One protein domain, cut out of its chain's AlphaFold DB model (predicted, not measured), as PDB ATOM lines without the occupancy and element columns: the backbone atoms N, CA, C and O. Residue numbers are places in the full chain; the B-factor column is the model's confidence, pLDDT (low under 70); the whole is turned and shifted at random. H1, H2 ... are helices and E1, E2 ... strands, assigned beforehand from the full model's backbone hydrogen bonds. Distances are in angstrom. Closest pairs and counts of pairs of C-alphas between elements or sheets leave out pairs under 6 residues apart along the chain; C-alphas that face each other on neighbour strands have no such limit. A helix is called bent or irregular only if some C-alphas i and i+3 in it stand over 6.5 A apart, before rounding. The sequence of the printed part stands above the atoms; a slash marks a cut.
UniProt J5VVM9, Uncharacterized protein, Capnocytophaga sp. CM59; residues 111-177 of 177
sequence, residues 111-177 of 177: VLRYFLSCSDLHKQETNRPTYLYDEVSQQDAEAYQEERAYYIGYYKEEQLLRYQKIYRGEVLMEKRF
ATOM      1  N   VAL A 111     203.716 219.093 190.391       78.31
ATOM      2  CA  VAL A 111     203.996 217.781 190.976       78.31
ATOM      3  C   VAL A 111     204.413 216.800 189.878       78.31
ATOM      4  O   VAL A 111     203.695 216.591 188.896       78.31
ATOM      5  N   LEU A 112     205.572 216.168 190.066       82.31
ATOM      6  CA  LEU A 112     206.011 215.022 189.272       82.31
ATOM      7  C   LEU A 112     205.331 213.758 189.796       82.31
ATOM      8  O   LEU A 112     205.395 213.470 190.989       82.31
ATOM      9  N   ARG A 113     204.707 212.993 188.900       85.00
ATOM     10  CA  ARG A 113     204.115 211.685 189.210       85.00
ATOM     11  C   ARG A 113     204.612 210.646 188.212       85.00
ATOM     12  O   ARG A 113     204.722 210.944 187.019       85.00
ATOM     13  N   TYR A 114     204.916 209.447 188.693       87.50
ATOM     14  CA  TYR A 114     205.510 208.377 187.895       87.50
ATOM     15  C   TYR A 114     204.467 207.302 187.613       87.50
ATOM     16  O   TYR A 114     203.701 206.930 188.495       87.50
ATOM     17  N   PHE A 115     204.427 206.813 186.377       91.25
ATOM     18  CA  PHE A 115     203.409 205.872 185.916       91.25
ATOM     19  C   PHE A 115     204.022 204.786 185.050       91.25
ATOM     20  O   PHE A 115     204.964 205.030 184.295       91.25
ATOM     21  N   LEU A 116     203.443 203.593 185.094       89.56
ATOM     22  CA  LEU A 116     203.887 202.474 184.264       89.56
ATOM     23  C   LEU A 116     203.170 202.425 182.906       89.56
ATOM     24  O   LEU A 116     203.678 201.816 181.963       89.56
ATOM     25  N   SER A 117     202.021 203.099 182.791       86.69
ATOM     26  CA  SER A 117     201.110 202.965 181.656       86.69
ATOM     27  C   SER A 117     200.531 204.304 181.176       86.69
ATOM     28  O   SER A 117     200.401 205.277 181.921       86.69
ATOM     29  N   CYS A 118     200.155 204.357 179.894       85.38
ATOM     30  CA  CYS A 118     199.581 205.539 179.248       85.38
ATOM     31  C   CYS A 118     198.444 205.143 178.297       85.38
ATOM     32  O   CYS A 118     198.603 204.262 177.452       85.38
ATOM     33  N   SER A 119     197.303 205.832 178.401       75.62
ATOM     34  CA  SER A 119     196.084 205.522 177.633       75.62
ATOM     35  C   SER A 119     196.166 205.830 176.135       75.62
ATOM     36  O   SER A 119     195.279 205.425 175.385       75.62
ATOM     37  N   ASP A 120     197.207 206.520 175.667       67.44
ATOM     38  CA  ASP A 120     197.346 206.884 174.251       67.44
ATOM     39  C   ASP A 120     197.557 205.679 173.324       67.44
ATOM     40  O   ASP A 120     197.222 205.751 172.143       67.44
ATOM     41  N   LEU A 121     197.990 204.534 173.864       56.56
ATOM     42  CA  LEU A 121     198.031 203.259 173.139       56.56
ATOM     43  C   LEU A 121     196.641 202.715 172.751       56.56
ATOM     44  O   LEU A 121     196.567 201.794 171.947       56.56
ATOM     45  N   HIS A 122     195.543 203.230 173.315       51.72
ATOM     46  CA  HIS A 122     194.176 202.731 173.076       51.72
ATOM     47  C   HIS A 122     193.307 203.698 172.245       51.72
ATOM     48  O   HIS A 122     192.082 203.583 172.235       51.72
ATOM     49  N   LYS A 123     193.909 204.696 171.577       56.88
ATOM     50  CA  LYS A 123     193.178 205.881 171.076       56.88
ATOM     51  C   LYS A 123     193.208 206.139 169.579       56.88
ATOM     52  O   LYS A 123     192.916 207.250 169.151       56.88
ATOM     53  N   GLN A 124     193.456 205.117 168.767       53.31
ATOM     54  CA  GLN A 124     193.204 205.249 167.329       53.31
ATOM     55  C   GLN A 124     191.705 205.438 167.001       53.31
ATOM     56  O   GLN A 124     191.394 205.942 165.929       53.31
ATOM     57  N   GLU A 125     190.786 205.116 167.928       50.22
ATOM     58  CA  GLU A 125     189.333 205.138 167.672       50.22
ATOM     59  C   GLU A 125     188.503 206.115 168.534       50.22
ATOM     60  O   GLU A 125     187.332 206.337 168.228       50.22
ATOM     61  N   THR A 126     189.039 206.718 169.609       52.34
ATOM     62  CA  THR A 126     188.237 207.605 170.486       52.34
ATOM     63  C   THR A 126     188.954 208.893 170.906       52.34
ATOM     64  O   THR A 126     190.031 208.860 171.498       52.34
ATOM     65  N   ASN A 127     188.290 210.039 170.690       58.56
ATOM     66  CA  ASN A 127     188.734 211.403 171.048       58.56
ATOM     67  C   ASN A 127     188.747 211.685 172.574       58.56
ATOM     68  O   ASN A 127     188.351 212.760 173.025       58.56
ATOM     69  N   ARG A 128     189.152 210.720 173.409       60.41
ATOM     70  CA  ARG A 128     189.206 210.879 174.872       60.41
ATOM     71  C   ARG A 128     190.530 211.524 175.321       60.41
ATOM     72  O   ARG A 128     191.587 211.128 174.819       60.41
ATOM     73  N   PRO A 129     190.523 212.439 176.311       62.28
ATOM     74  CA  PRO A 129     191.733 213.117 176.790       62.28
ATOM     75  C   PRO A 129     192.769 212.127 177.337       62.28
ATOM     76  O   PRO A 129     192.416 211.090 177.907       62.28
ATOM     77  N   THR A 130     194.055 212.396 177.102       69.69
ATOM     78  CA  THR A 130     195.173 211.561 177.575       69.69
ATOM     79  C   THR A 130     195.238 211.528 179.092       69.69
ATOM     80  O   THR A 130     195.304 212.565 179.738       69.69
ATOM     81  N   TYR A 131     195.262 210.316 179.640       74.88
ATOM     82  CA  TYR A 131     195.538 210.055 181.046       74.88
ATOM     83  C   TYR A 131     196.638 208.996 181.186       74.88
ATOM     84  O   TYR A 131     196.740 208.070 180.367       74.88
ATOM     85  N   LEU A 132     197.453 209.159 182.223       84.50
ATOM     86  CA  LEU A 132     198.409 208.168 182.705       84.50
ATOM     87  C   LEU A 132     197.740 207.329 183.799       84.50
ATOM     88  O   LEU A 132     196.783 207.786 184.425       84.50
ATOM     89  N   TYR A 133     198.197 206.097 183.989       86.06
ATOM     90  CA  TYR A 133     197.667 205.189 185.008       86.06
ATOM     91  C   TYR A 133     198.739 204.187 185.450       86.06
ATOM     92  O   TYR A 133     199.828 204.148 184.875       86.06
ATOM     93  N   ASP A 134     198.435 203.418 186.495       90.00
ATOM     94  CA  ASP A 134     199.414 202.653 187.276       90.00
ATOM     95  C   ASP A 134     200.471 203.597 187.883       90.00
ATOM     96  O   ASP A 134     201.650 203.540 187.530       90.00
ATOM     97  N   GLU A 135     200.013 204.523 188.741       90.75
ATOM     98  CA  GLU A 135     200.882 205.447 189.489       90.75
ATOM     99  C   GLU A 135     201.758 204.658 190.474       90.75
ATOM    100  O   GLU A 135     201.274 203.780 191.191       90.75
ATOM    101  N   VAL A 136     203.054 204.965 190.491       86.12
ATOM    102  CA  VAL A 136     204.089 204.280 191.276       86.12
ATOM    103  C   VAL A 136     205.064 205.287 191.882       86.12
ATOM    104  O   VAL A 136     205.077 206.462 191.509       86.12
ATOM    105  N   SER A 137     205.915 204.838 192.809       78.75
ATOM    106  CA  SER A 137     207.023 205.675 193.268       78.75
ATOM    107  C   SER A 137     208.066 205.867 192.158       78.75
ATOM    108  O   SER A 137     208.174 205.063 191.228       78.75
ATOM    109  N   GLN A 138     208.882 206.919 192.279       82.62
ATOM    110  CA  GLN A 138     210.046 207.123 191.410       82.62
ATOM    111  C   GLN A 138     210.981 205.904 191.421       82.62
ATOM    112  O   GLN A 138     211.439 205.467 190.371       82.62
ATOM    113  N   GLN A 139     211.220 205.340 192.608       80.88
ATOM    114  CA  GLN A 139     212.132 204.217 192.819       80.88
ATOM    115  C   GLN A 139     211.638 202.955 192.100       80.88
ATOM    116  O   GLN A 139     212.429 202.273 191.454       80.88
ATOM    117  N   ASP A 140     210.331 202.683 192.144       84.00
ATOM    118  CA  ASP A 140     209.732 201.564 191.411       84.00
ATOM    119  C   ASP A 140     209.809 201.791 189.893       84.00
ATOM    120  O   ASP A 140     210.176 200.887 189.145       84.00
ATOM    121  N   ALA A 141     209.502 203.005 189.419       80.62
ATOM    122  CA  ALA A 141     209.571 203.345 187.997       80.62
ATOM    123  C   ALA A 141     210.994 203.189 187.427       80.62
ATOM    124  O   ALA A 141     211.171 202.599 186.360       80.62
ATOM    125  N   GLU A 142     212.003 203.657 188.166       79.81
ATOM    126  CA  GLU A 142     213.421 203.510 187.830       79.81
ATOM    127  C   GLU A 142     213.904 202.056 187.936       79.81
ATOM    128  O   GLU A 142     214.716 201.629 187.116       79.81
ATOM    129  N   ALA A 143     213.381 201.255 188.871       82.88
ATOM    130  CA  ALA A 143     213.693 199.825 188.953       82.88
ATOM    131  C   ALA A 143     213.235 199.057 187.699       82.88
ATOM    132  O   ALA A 143     213.936 198.161 187.229       82.88
ATOM    133  N   TYR A 144     212.107 199.447 187.095       75.62
ATOM    134  CA  TYR A 144     211.618 198.850 185.846       75.62
ATOM    135  C   TYR A 144     212.333 199.343 184.570       75.62
ATOM    136  O   TYR A 144     212.018 198.841 183.488       75.62
ATOM    137  N   GLN A 145     213.275 200.296 184.649       75.44
ATOM    138  CA  GLN A 145     213.802 201.006 183.470       75.44
ATOM    139  C   GLN A 145     214.534 200.125 182.442       75.44
ATOM    140  O   GLN A 145     214.607 200.494 181.266       75.44
ATOM    141  N   GLU A 146     215.099 198.990 182.870       75.38
ATOM    142  CA  GLU A 146     215.783 198.042 181.979       75.38
ATOM    143  C   GLU A 146     214.797 197.132 181.230       75.38
ATOM    144  O   GLU A 146     215.017 196.809 180.053       75.38
ATOM    145  N   GLU A 147     213.701 196.767 181.907       84.31
ATOM    146  CA  GLU A 147     212.659 195.848 181.440       84.31
ATOM    147  C   GLU A 147     211.637 196.542 180.532       84.31
ATOM    148  O   GLU A 147     211.254 196.004 179.491       84.31
ATOM    149  N   ARG A 148     211.188 197.747 180.905       87.69
ATOM    150  CA  ARG A 148     210.123 198.479 180.206       87.69
ATOM    151  C   ARG A 148     210.281 199.991 180.297       87.69
ATOM    152  O   ARG A 148     211.027 200.531 181.106       87.69
ATOM    153  N   ALA A 149     209.531 200.683 179.447       88.62
ATOM    154  CA  ALA A 149     209.386 202.126 179.541       88.62
ATOM    155  C   ALA A 149     208.415 202.512 180.668       88.62
ATOM    156  O   ALA A 149     207.403 201.836 180.863       88.62
ATOM    157  N   TYR A 150     208.689 203.632 181.331       90.06
ATOM    158  CA  TYR A 150     207.793 204.296 182.279       90.06
ATOM    159  C   TYR A 150     207.464 205.716 181.793       90.06
ATOM    160  O   TYR A 150     207.981 206.179 180.772       90.06
ATOM    161  N   TYR A 151     206.572 206.407 182.495       90.31
ATOM    162  CA  TYR A 151     206.108 207.744 182.145       90.31
ATOM    163  C   TYR A 151     206.252 208.698 183.329       90.31
ATOM    164  O   TYR A 151     205.952 208.335 184.465       90.31
ATOM    165  N   ILE A 152     206.668 209.932 183.047       86.56
ATOM    166  CA  ILE A 152     206.729 211.028 184.020       86.56
ATOM    167  C   ILE A 152     205.655 212.041 183.637       86.56
ATOM    168  O   ILE A 152     205.752 212.684 182.590       86.56
ATOM    169  N   GLY A 153     204.618 212.162 184.463       86.56
ATOM    170  CA  GLY A 153     203.560 213.156 184.323       86.56
ATOM    171  C   GLY A 153     203.883 214.427 185.103       86.56
ATOM    172  O   GLY A 153     204.266 214.364 186.269       86.56
ATOM    173  N   TYR A 154     203.700 215.579 184.462       83.94
ATOM    174  CA  TYR A 154     203.877 216.900 185.062       83.94
ATOM    175  C   TYR A 154     202.490 217.478 185.344       83.94
ATOM    176  O   TYR A 154     201.800 217.920 184.419       83.94
ATOM    177  N   TYR A 155     202.075 217.437 186.605       75.25
ATOM    178  CA  TYR A 155     200.749 217.859 187.046       75.25
ATOM    179  C   TYR A 155     200.810 219.223 187.704       75.25
ATOM    180  O   TYR A 155     201.600 219.399 188.621       75.25
ATOM    181  N   LYS A 156     199.943 220.157 187.309       76.56
ATOM    182  CA  LYS A 156     199.610 221.300 188.163       76.56
ATOM    183  C   LYS A 156     198.252 221.033 188.795       76.56
ATOM    184  O   LYS A 156     197.285 220.817 188.070       76.56
ATOM    185  N   GLU A 157     198.200 221.031 190.126       73.44
ATOM    186  CA  GLU A 157     197.028 220.580 190.892       73.44
ATOM    187  C   GLU A 157     196.632 219.147 190.461       73.44
ATOM    188  O   GLU A 157     197.387 218.201 190.708       73.44
ATOM    189  N   GLU A 158     195.502 218.978 189.767       75.94
ATOM    190  CA  GLU A 158     195.065 217.701 189.177       75.94
ATOM    191  C   GLU A 158     195.217 217.644 187.641       75.94
ATOM    192  O   GLU A 158     195.002 216.597 187.028       75.94
ATOM    193  N   GLN A 159     195.625 218.740 186.993       77.12
ATOM    194  CA  GLN A 159     195.724 218.826 185.537       77.12
ATOM    195  C   GLN A 159     197.093 218.361 185.023       77.12
ATOM    196  O   GLN A 159     198.128 218.964 185.315       77.12
ATOM    197  N   LEU A 160     197.094 217.325 184.177       80.12
ATOM    198  CA  LEU A 160     198.270 216.888 183.423       80.12
ATOM    199  C   LEU A 160     198.627 217.932 182.349       80.12
ATOM    200  O   LEU A 160     197.922 218.058 181.351       80.12
ATOM    201  N   LEU A 161     199.734 218.652 182.534       76.19
ATOM    202  CA  LEU A 161     200.225 219.655 181.576       76.19
ATOM    203  C   LEU A 161     201.007 219.012 180.425       76.19
ATOM    204  O   LEU A 161     200.959 219.450 179.276       76.19
ATOM    205  N   ARG A 162     201.776 217.970 180.742       81.56
ATOM    206  CA  ARG A 162     202.558 217.187 179.783       81.56
ATOM    207  C   ARG A 162     203.009 215.876 180.408       81.56
ATOM    208  O   ARG A 162     203.037 215.753 181.633       81.56
ATOM    209  N   TYR A 163     203.479 214.949 179.586       85.88
ATOM    210  CA  TYR A 163     204.257 213.813 180.067       85.88
ATOM    211  C   TYR A 163     205.433 213.482 179.154       85.88
ATOM    212  O   TYR A 163     205.453 213.834 177.972       85.88
ATOM    213  N   GLN A 164     206.396 212.769 179.726       85.81
ATOM    214  CA  GLN A 164     207.497 212.134 179.014       85.81
ATOM    215  C   GLN A 164     207.388 210.614 179.137       85.81
ATOM    216  O   GLN A 164     206.891 210.110 180.142       85.81
ATOM    217  N   LYS A 165     207.840 209.887 178.114       89.19
ATOM    218  CA  LYS A 165     208.056 208.436 178.143       89.19
ATOM    219  C   LYS A 165     209.554 208.182 178.238       89.19
ATOM    220  O   LYS A 165     210.281 208.588 177.333       89.19
ATOM    221  N   ILE A 166     209.990 207.501 179.290       84.62
ATOM    222  CA  ILE A 166     211.394 207.183 179.557       84.62
ATOM    223  C   ILE A 166     211.628 205.690 179.331       84.62
ATOM    224  O   ILE A 166     210.794 204.872 179.716       84.62
ATOM    225  N   TYR A 167     212.754 205.318 178.731       83.88
ATOM    226  CA  TYR A 167     213.228 203.935 178.656       83.88
ATOM    227  C   TYR A 167     214.745 203.920 178.815       83.88
ATOM    228  O   TYR A 167     215.422 204.643 178.092       83.88
ATOM    229  N   ARG A 168     215.282 203.122 179.751       80.06
ATOM    230  CA  ARG A 168     216.733 203.051 180.028       80.06
ATOM    231  C   ARG A 168     217.395 204.430 180.229       80.06
ATOM    232  O   ARG A 168     218.482 204.681 179.722       80.06
ATOM    233  N   GLY A 169     216.699 205.338 180.915       74.69
ATOM    234  CA  GLY A 169     217.129 206.727 181.131       74.69
ATOM    235  C   GLY A 169     216.942 207.683 179.941       74.69
ATOM    236  O   GLY A 169     217.089 208.890 180.116       74.69
ATOM    237  N   GLU A 170     216.575 207.204 178.748       75.12
ATOM    238  CA  GLU A 170     216.366 208.048 177.564       75.12
ATOM    239  C   GLU A 170     214.901 208.485 177.406       75.12
ATOM    240  O   GLU A 170     213.970 207.683 177.531       75.12
ATOM    241  N   VAL A 171     214.682 209.762 177.067       80.38
ATOM    242  CA  VAL A 171     213.353 210.299 176.731       80.38
ATOM    243  C   VAL A 171     212.969 209.860 175.315       80.38
ATOM    244  O   VAL A 171     213.395 210.457 174.329       80.38
ATOM    245  N   LEU A 172     212.121 208.836 175.203       77.69
ATOM    246  CA  LEU A 172     211.616 208.340 173.917       77.69
ATOM    247  C   LEU A 172     210.539 209.242 173.300       77.69
ATOM    248  O   LEU A 172     210.336 209.224 172.086       77.69
ATOM    249  N   MET A 173     209.780 209.966 174.127       80.06
ATOM    250  CA  MET A 173     208.678 210.817 173.673       80.06
ATOM    251  C   MET A 173     208.341 211.881 174.719       80.06
ATOM    252  O   MET A 173     208.343 211.588 175.911       80.06
ATOM    253  N   GLU A 174     207.957 213.076 174.275       80.31
ATOM    254  CA  GLU A 174     207.314 214.104 175.101       80.31
ATOM    255  C   GLU A 174     206.001 214.536 174.434       80.31
ATOM    256  O   GLU A 174     205.958 214.732 173.219       80.31
ATOM    257  N   LYS A 175     204.933 214.706 175.219       73.88
ATOM    258  CA  LYS A 175     203.642 215.220 174.746       73.88
ATOM    259  C   LYS A 175     203.096 216.263 175.715       73.88
ATOM    260  O   LYS A 175     203.080 216.030 176.920       73.88
ATOM    261  N   ARG A 176     202.659 217.402 175.174       77.50
ATOM    262  CA  ARG A 176     202.132 218.577 175.893       77.50
ATOM    263  C   ARG A 176     200.645 218.768 175.575       77.50
ATOM    264  O   ARG A 176     200.214 218.334 174.504       77.50
ATOM    265  N   PHE A 177     199.912 219.403 176.487       67.12
ATOM    266  CA  PHE A 177     198.477 219.697 176.393       67.12
ATOM    267  C   PHE A 177     198.199 221.192 176.575       67.12
ATOM    268  O   PHE A 177     199.047 221.866 177.205       67.12
TER     269      PHE A 177
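AT A GLANCE: This is residues 111 to 177 of the 177 residues of an uncharacterized protein of Capnocytophaga sp. CM59 (UniProt J5VVM9). One strongly twisted sheet of five antiparallel strands, fanned out from edge to edge, has the short helix H2 over one face, close to where E3 begins and E4 ends, while the other face has no named helix on it. On the far side of the domain from H2, the four-residue helix H1 and the loop of residues 123 to 131 after it reach away from the sheet. The printed part has 67 residues, with five named strands and two named helices in the order E1, H1, E2, H2, E3, E4, E5 along the chain, and the sheet runs E2, E1, E3, E4, E5. The class is mixed, helices and strands. The whole is compact, with a radius of gyration of the C-alphas of 11.7 A and spans of 32 by 28 by 18 A.

IN THESE COORDINATES: E1, residues 111 to 118, begins at C-alpha 111 at (203.996, 217.781, 190.976), is 17.5 A long from first to last C-alpha, and bends by 76 degrees at residue 115. H1, residues 119 to 122, follows at once and is 5.7 A long. After a short link of 9 residues comes E2, residues 132 to 136, 11.0 A long. H2, residues 138 to 146, begins at C-alpha 138 at (210.046, 207.123, 191.410) and is 14.3 A long; it is irregular, with C-alphas 143 and 146 at 7.5 A from each other. E3, residues 150 to 156, is 19.8 A long. E4, residues 159 to 167, is the longest strand by residues, 24.0 A from first to last C-alpha, and bends by 53 degrees at residue 162. E5, residues 170 to 176, is 17.8 A long and ends at C-alpha 176 at (202.132, 218.577, 175.893).

HOW THE PARTS SIT: E2 and E5 are the edge strands of the sheet. E2 and E1 are antiparallel, with N 133 and O 117 within hydrogen-bond range at 3.1 A and N 136 and O 114 at 2.9 A. E1 and E3 are antiparallel, 140 degrees between their directions, with N 113 and O 153 within hydrogen-bond range at 3.0 A. E3, E4 and E5 form a meander, each strand the antiparallel neighbour of the one before. The hairpin of E3 and E4 has N 152 and O 164 within hydrogen-bond range at 2.9 A, and the hairpin of E4 and E5 has N 165 and O 173 at 2.8 A. H2 is on the sheet at a height of 7.3 A. It is only just over E1 and E3, with 3 of its C-alphas falling on each, and runs slantwise to the strands, at 39 degrees to E1 on the local plane. The closest C-alphas of H2 and E1 are those of Gln 138 and Tyr 114, 5.9 A apart; those of H2 and E4 are Gln 145 and Tyr 167, 5.7 A apart. E2, H2 and E3 make a split strand-helix-strand unit, two strands of one sheet joined through a helix, with E1 between them in the sheet, and its crossover is right-handed. H1 is not on the sheet, and it is apart from H2. In H2, 3 of 5 O i to N i+4 pairs are within hydrogen-bond range; H1 is too short for such a pair.

THE WHOLE: The C-alphas of Glu 125 and Gln 139 are the two farthest apart, at 34.0 A. The printed part has no cut and ends at residue 177, the chain's last residue. No link is long; the link from H1 to E2 is short, and the others are tight. The mean pLDDT of the printed part is 77.9, and residues 120 to 130 and residue 177 are under 70.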